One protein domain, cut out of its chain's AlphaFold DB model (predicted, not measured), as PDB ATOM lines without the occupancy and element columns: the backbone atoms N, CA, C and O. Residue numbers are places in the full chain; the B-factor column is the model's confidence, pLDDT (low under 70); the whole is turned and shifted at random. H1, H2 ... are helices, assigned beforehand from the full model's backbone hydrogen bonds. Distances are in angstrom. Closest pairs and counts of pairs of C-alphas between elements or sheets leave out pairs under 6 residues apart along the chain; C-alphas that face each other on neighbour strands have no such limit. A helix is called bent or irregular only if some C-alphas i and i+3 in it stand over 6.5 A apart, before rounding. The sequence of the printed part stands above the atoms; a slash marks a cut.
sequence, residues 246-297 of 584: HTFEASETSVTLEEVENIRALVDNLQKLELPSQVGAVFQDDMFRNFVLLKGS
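What this domain is: This is residues 246 to 297 of the 584 residues of an uncharacterized protein of Dactylellina haptotyla (strain CBS 200.50) (UniProt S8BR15). Three short helices are strung on winding loops: H2 and H3 form a corner on one side, H1 lies near H3, and the loop around Glu 252 forms the side far from H2. Residues 246 to 262, a long stretch of 17 residues with no named element, wind up to H1. The printed part has 52 residues, with three named helices in the order H1, H2, H3 and no named strand. The class is all helix, although the helices hold 21 of the 52 residues. The whole is compact, with a radius of gyration of the C-alphas of 10.1 A, and rounded, with spans of 27 by 24 by 21 A.

Where its parts are: The printed part begins with C-alpha 246 at (-6.121, 33.055, 25.027). H1 is residues 263 to 268, starting at C-alpha 263 at (-4.510, 38.323, 42.877). H2 is residues 279 to 283. It is neither bent nor irregular, but only just: C-alphas 280 and 283 are 6.2 A apart. H3, the longest, is residues 286 to 295, 14.3 A from first to last C-alpha, and ends at C-alpha 295 at (-15.181, 29.430, 40.477).

How they stand to each other: H1 and H3 are close but not clearly touching; their closest C-alphas, those of Ile 263 and Met 287, are 7.6 A apart. They run the same way at a shallow tilt of 34.5 degrees, only just short of steep. H1 and H2 are apart. H2 and H3 touch only at the corner by their tight link; their closest C-alphas, those of Val 282 and Arg 289, are 5.3 A apart. In H1 and H3 every O i to N i+4 pair is within hydrogen-bond range; in H2 0 of 1 is, while 2 of 2 O i to N i+3 pairs are.

The domain as a whole: The C-alphas farthest apart, those of Glu 252 and Phe 283, are 27.4 A apart. The printed part has no cut. The link from H1 to H2 is short, with 10 residues. The mean pLDDT of the printed part is 70.3, and residues 246 to 255, 257 to 261 and 274 to 277 are under 70.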
ATOM      1  N   HIS A 246      -5.454  32.158  25.966       57.78
ATOM      2  CA  HIS A 246      -6.121  33.055  25.027       57.78
ATOM      3  C   HIS A 246      -7.638  33.088  25.238       57.78
ATOM      4  O   HIS A 246      -8.302  32.036  25.238       57.78
ATOM      5  N   THR A 247      -8.186  34.295  25.367       60.66
ATOM      6  CA  THR A 247      -9.629  34.603  25.319       60.66
ATOM      7  C   THR A 247      -9.987  35.245  23.976       60.66
ATOM      8  O   THR A 247      -9.563  36.362  23.700       60.66
ATOM      9  N   PHE A 248     -10.752  34.551  23.123       49.25
ATOM     10  CA  PHE A 248     -11.112  35.062  21.785       49.25
ATOM     11  C   PHE A 248     -12.375  35.936  21.747       49.25
ATOM     12  O   PHE A 248     -12.536  36.712  20.810       49.25
ATOM     13  N   GLU A 249     -13.251  35.839  22.745       50.00
ATOM     14  CA  GLU A 249     -14.495  36.612  22.817       50.00
ATOM     15  C   GLU A 249     -14.536  37.385  24.130       50.00
ATOM     16  O   GLU A 249     -15.115  36.909  25.096       50.00
ATOM     17  N   ALA A 250     -13.873  38.544  24.167       49.47
ATOM     18  CA  ALA A 250     -13.977  39.491  25.272       49.47
ATOM     19  C   ALA A 250     -15.066  40.530  24.954       49.47
ATOM     20  O   ALA A 250     -14.967  41.238  23.948       49.47
ATOM     21  N   SER A 251     -16.115  40.616  25.775       48.62
ATOM     22  CA  SER A 251     -17.093  41.710  25.702       48.62
ATOM     23  C   SER A 251     -16.530  43.003  26.318       48.62
ATOM     24  O   SER A 251     -15.726  42.954  27.239       48.62
ATOM     25  N   GLU A 252     -16.967  44.193  25.874       55.75
ATOM     26  CA  GLU A 252     -16.482  45.486  26.428       55.75
ATOM     27  C   GLU A 252     -16.735  45.647  27.947       55.75
ATOM     28  O   GLU A 252     -16.193  46.548  28.588       55.75
ATOM     29  N   THR A 253     -17.578  44.789  28.527       47.91
ATOM     30  CA  THR A 253     -17.924  44.766  29.955       47.91
ATOM     31  C   THR A 253     -17.224  43.672  30.757       47.91
ATOM     32  O   THR A 253     -17.296  43.700  31.993       47.91
ATOM     33  N   SER A 254     -16.600  42.700  30.092       65.75
ATOM     34  CA  SER A 254     -15.866  41.620  30.741       65.75
ATOM     35  C   SER A 254     -14.389  41.968  30.875       65.75
ATOM     36  O   SER A 254     -13.863  42.851  30.203       65.75
ATOM     37  N   VAL A 255     -13.725  41.293  31.808       64.12
ATOM     38  CA  VAL A 255     -12.272  41.369  31.972       64.12
ATOM     39  C   VAL A 255     -11.709  40.019  31.552       64.12
ATOM     40  O   VAL A 255     -12.254  38.974  31.923       64.12
ATOM     41  N   THR A 256     -10.638  40.021  30.765       70.38
ATOM     42  CA  THR A 256      -9.942  38.787  30.390       70.38
ATOM     43  C   THR A 256      -8.945  38.397  31.477       70.38
ATOM     44  O   THR A 256      -8.412  39.243  32.192       70.38
ATOM     45  N   LEU A 257      -8.660  37.102  31.621       63.97
ATOM     46  CA  LEU A 257      -7.635  36.646  32.570       63.97
ATOM     47  C   LEU A 257      -6.216  37.098  32.174       63.97
ATOM     48  O   LEU A 257      -5.348  37.135  33.035       63.97
ATOM     49  N   GLU A 258      -6.003  37.485  30.912       67.50
ATOM     50  CA  GLU A 258      -4.739  38.047  30.412       67.50
ATOM     51  C   GLU A 258      -4.456  39.455  30.969       67.50
ATOM     52  O   GLU A 258      -3.300  39.842  31.114       67.50
ATOM     53  N   GLU A 259      -5.500  40.216  31.314       63.38
ATOM     54  CA  GLU A 259      -5.393  41.584  31.846       63.38
ATOM     55  C   GLU A 259      -5.181  41.631  33.365       63.38
ATOM     56  O   GLU A 259      -4.881  42.683  33.940       63.38
ATOM     57  N   VAL A 260      -5.352  40.499  34.049       66.56
ATOM     58  CA  VAL A 260      -5.248  40.434  35.503       66.56
ATOM     59  C   VAL A 260      -3.824  40.056  35.895       66.56
ATOM     60  O   VAL A 260      -3.470  38.889  35.918       66.56
ATOM     61  N   GLU A 261      -3.015  41.040  36.288       65.31
ATOM     62  CA  GLU A 261      -1.632  40.793  36.744       65.31
ATOM     63  C   GLU A 261      -1.529  40.440  38.242       65.31
ATOM     64  O   GLU A 261      -0.505  39.951  38.711       65.31
ATOM     65  N   ASN A 262      -2.575  40.723  39.032       74.81
ATOM     66  CA  ASN A 262      -2.532  40.634  40.495       74.81
ATOM     67  C   ASN A 262      -3.725  39.870  41.084       74.81
ATOM     68  O   ASN A 262      -4.871  40.069  40.685       74.81
ATOM     69  N   ILE A 263      -3.481  39.101  42.152       73.69
ATOM     70  CA  ILE A 263      -4.510  38.323  42.877       73.69
ATOM     71  C   ILE A 263      -5.652  39.217  43.394       73.69
ATOM     72  O   ILE A 263      -6.807  38.809  43.389       73.69
ATOM     73  N   ARG A 264      -5.358  40.455  43.810       77.69
ATOM     74  CA  ARG A 264      -6.400  41.403  44.251       77.69
ATOM     75  C   ARG A 264      -7.335  41.785  43.101       77.69
ATOM     76  O   ARG A 264      -8.544  41.704  43.256       77.69
ATOM     77  N   ALA A 265      -6.767  42.078  41.932       71.50
ATOM     78  CA  ALA A 265      -7.532  42.385  40.729       71.50
ATOM     79  C   ALA A 265      -8.364  41.182  40.239       71.50
ATOM     80  O   ALA A 265      -9.437  41.382  39.673       71.50
ATOM     81  N   LEU A 266      -7.910  39.947  40.503       73.75
ATOM     82  CA  LEU A 266      -8.680  38.724  40.241       73.75
ATOM     83  C   LEU A 266      -9.931  38.645  41.126       73.75
ATOM     84  O   LEU A 266     -11.010  38.322  40.640       73.75
ATOM     85  N   VAL A 267      -9.787  38.941  42.422       77.81
ATOM     86  CA  VAL A 267     -10.899  38.913  43.386       77.81
ATOM     87  C   VAL A 267     -11.903  40.028  43.094       77.81
ATOM     88  O   VAL A 267     -13.107  39.775  43.094       77.81
ATOM     89  N   ASP A 268     -11.421  41.230  42.776       79.31
ATOM     90  CA  ASP A 268     -12.278  42.386  42.489       79.31
ATOM     91  C   ASP A 268     -13.106  42.194  41.204       79.31
ATOM     92  O   ASP A 268     -14.240  42.666  41.113       79.31
ATOM     93  N   ASN A 269     -12.572  41.454  40.224       74.44
ATOM     94  CA  ASN A 269     -13.228  41.201  38.937       74.44
ATOM     95  C   ASN A 269     -13.818  39.791  38.802       74.44
ATOM     96  O   ASN A 269     -14.251  39.418  37.716       74.44
ATOM     97  N   LEU A 270     -13.916  39.015  39.885       72.31
ATOM     98  CA  LEU A 270     -14.274  37.589  39.837       72.31
ATOM     99  C   LEU A 270     -15.630  37.307  39.161       72.31
ATOM    100  O   LEU A 270     -15.812  36.266  38.535       72.31
ATOM    101  N   GLN A 271     -16.563  38.263  39.238       71.12
ATOM    102  CA  GLN A 271     -17.884  38.194  38.601       71.12
ATOM    103  C   GLN A 271     -17.891  38.608  37.120       71.12
ATOM    104  O   GLN A 271     -18.814  38.242  36.400       71.12
ATOM    105  N   LYS A 272     -16.890  39.374  36.670       70.62
ATOM    106  CA  LYS A 272     -16.779  39.915  35.303       70.62
ATOM    107  C   LYS A 272     -15.820  39.122  34.413       70.62
ATOM    108  O   LYS A 272     -15.681  39.445  33.239       70.62
ATOM    109  N   LEU A 273     -15.140  38.118  34.970       71.50
ATOM    110  CA  LEU A 273     -14.180  37.296  34.239       71.50
ATOM    111  C   LEU A 273     -14.894  36.303  33.315       71.50
ATOM    112  O   LEU A 273     -15.601  35.391  33.769       71.50
ATOM    113  N   GLU A 274     -14.656  36.460  32.016       66.19
ATOM    114  CA  GLU A 274     -15.059  35.492  30.998       66.19
ATOM    115  C   GLU A 274     -14.103  34.291  30.970       66.19
ATOM    116  O   GLU A 274     -12.937  34.358  31.366       66.19
ATOM    117  N   LEU A 275     -14.635  33.136  30.565       65.19
ATOM    118  CA  LEU A 275     -13.875  31.891  30.542       65.19
ATOM    119  C   LEU A 275     -12.932  31.866  29.336       65.19
ATOM    120  O   LEU A 275     -13.396  32.072  28.215       65.19
ATOM    121  N   PRO A 276     -11.648  31.513  29.520       67.88
ATOM    122  CA  PRO A 276     -10.754  31.278  28.402       67.88
ATOM    123  C   PRO A 276     -11.300  30.212  27.466       67.88
ATOM    124  O   PRO A 276     -11.773  29.147  27.878       67.88
ATOM    125  N   SER A 277     -11.180  30.494  26.174       66.50
ATOM    126  CA  SER A 277     -11.474  29.550  25.101       66.50
ATOM    127  C   SER A 277     -10.586  28.305  25.189       66.50
ATOM    128  O   SER A 277     -11.049  27.200  24.921       66.50
ATOM    129  N   GLN A 278      -9.329  28.466  25.621       70.25
ATOM    130  CA  GLN A 278      -8.348  27.383  25.730       70.25
ATOM    131  C   GLN A 278      -8.186  26.917  27.184       70.25
ATOM    132  O   GLN A 278      -7.316  27.381  27.916       70.25
ATOM    133  N   VAL A 279      -9.009  25.951  27.603       74.12
ATOM    134  CA  VAL A 279      -8.997  25.422  28.986       74.12
ATOM    135  C   VAL A 279      -7.701  24.658  29.310       74.12
ATOM    136  O   VAL A 279      -7.309  24.571  30.466       74.12
ATOM    137  N   GLY A 280      -6.970  24.160  28.306       73.06
ATOM    138  CA  GLY A 280      -5.678  23.494  28.517       73.06
ATOM    139  C   GLY A 280      -4.617  24.383  29.180       73.06
ATOM    140  O   GLY A 280      -3.784  23.870  29.926       73.06
ATOM    141  N   ALA A 281      -4.689  25.709  29.000       79.25
ATOM    142  CA  ALA A 281      -3.750  26.673  29.585       79.25
ATOM    143  C   ALA A 281      -3.722  26.652  31.128       79.25
ATOM    144  O   ALA A 281      -2.738  27.087  31.726       79.25
ATOM    145  N   VAL A 282      -4.746  26.068  31.778       81.12
ATOM    146  CA  VAL A 282      -4.767  25.828  33.236       81.12
ATOM    147  C   VAL A 282      -3.499  25.100  33.680       81.12
ATOM    148  O   VAL A 282      -2.993  25.332  34.767       81.12
ATOM    149  N   PHE A 283      -2.932  24.218  32.860       79.44
ATOM    150  CA  PHE A 283      -1.749  23.463  33.263       79.44
ATOM    151  C   PHE A 283      -0.454  24.281  33.293       79.44
ATOM    152  O   PHE A 283       0.508  23.816  33.893       79.44
ATOM    153  N   GLN A 284      -0.404  25.476  32.715       78.94
ATOM    154  CA  GLN A 284       0.796  26.320  32.744       78.94
ATOM    155  C   GLN A 284       0.636  27.564  33.613       78.94
ATOM    156  O   GLN A 284       1.618  28.002  34.204       78.94
ATOM    157  N   ASP A 285      -0.571  28.120  33.698       80.81
ATOM    158  CA  ASP A 285      -0.806  29.396  34.371       80.81
ATOM    159  C   ASP A 285      -1.408  29.222  35.777       80.81
ATOM    160  O   ASP A 285      -2.544  28.767  35.945       80.81
ATOM    161  N   ASP A 286      -0.658  29.648  36.795       78.25
ATOM    162  CA  ASP A 286      -1.065  29.622  38.201       78.25
ATOM    163  C   ASP A 286      -2.280  30.514  38.501       78.25
ATOM    164  O   ASP A 286      -3.108  30.170  39.353       78.25
ATOM    165  N   MET A 287      -2.439  31.649  37.815       75.94
ATOM    166  CA  MET A 287      -3.595  32.526  38.022       75.94
ATOM    167  C   MET A 287      -4.869  31.871  37.513       75.94
ATOM    168  O   MET A 287      -5.892  31.877  38.207       75.94
ATOM    169  N   PHE A 288      -4.789  31.221  36.353       78.38
ATOM    170  CA  PHE A 288      -5.922  30.489  35.816       78.38
ATOM    171  C   PHE A 288      -6.268  29.268  36.680       78.38
ATOM    172  O   PHE A 288      -7.448  29.031  36.950       78.38
ATOM    173  N   ARG A 289      -5.269  28.549  37.220       82.31
ATOM    174  CA  ARG A 289      -5.488  27.463  38.202       82.31
ATOM    175  C   ARG A 289      -6.271  27.936  39.422       82.31
ATOM    176  O   ARG A 289      -7.272  27.318  39.789       82.31
ATOM    177  N   ASN A 290      -5.843  29.044  40.027       80.31
ATOM    178  CA  ASN A 290      -6.515  29.627  41.189       80.31
ATOM    179  C   ASN A 290      -7.949  30.062  40.855       80.31
ATOM    180  O   ASN A 290      -8.870  29.797  41.626       80.31
ATOM    181  N   PHE A 291      -8.163  30.664  39.685       79.75
ATOM    182  CA  PHE A 291      -9.495  31.046  39.227       79.75
ATOM    183  C   PHE A 291     -10.434  29.842  39.056       79.75
ATOM    184  O   PHE A 291     -11.572  29.881  39.527       79.75
ATOM    185  N   VAL A 292      -9.965  28.748  38.442       80.75
ATOM    186  CA  VAL A 292     -10.763  27.518  38.271       80.75
ATOM    187  C   VAL A 292     -11.161  26.917  39.619       80.75
ATOM    188  O   VAL A 292     -12.306  26.485  39.783       80.75
ATOM    189  N   LEU A 293     -10.252  26.924  40.597       80.19
ATOM    190  CA  LEU A 293     -10.542  26.444  41.952       80.19
ATOM    191  C   LEU A 293     -11.578  27.303  42.674       80.19
ATOM    192  O   LEU A 293     -12.454  26.753  43.335       80.19
ATOM    193  N   LEU A 294     -11.497  28.627  42.534       79.31
ATOM    194  CA  LEU A 294     -12.427  29.555  43.179       79.31
ATOM    195  C   LEU A 294     -13.819  29.537  42.535       79.31
ATOM    196  O   LEU A 294     -14.817  29.631  43.245       79.31
ATOM    197  N   LYS A 295     -13.902  29.413  41.205       77.44
ATOM    198  CA  LYS A 295     -15.181  29.430  40.477       77.44
ATOM    199  C   LYS A 295     -15.958  28.119  40.619       77.44
ATOM    200  O   LYS A 295     -17.182  28.148  40.612       77.44
ATOM    201  N   GLY A 296     -15.269  26.978  40.718       70.50
ATOM    202  CA  GLY A 296     -15.897  25.683  41.014       70.50
ATOM    203  C   GLY A 296     -16.934  25.192  39.989       70.50
ATOM    204  O   GLY A 296     -17.757  24.350  40.324       70.50
ATOM    205  N   SER A 297     -16.918  25.703  38.753       76.12
ATOM    206  CA  SER A 297     -17.891  25.342  37.710       76.12
ATOM    207  C   SER A 297     -17.649  23.923  37.189       76.12
ATOM    208  O   SER A 297     -16.554  23.626  36.701       76.12
TER     209      SER A 297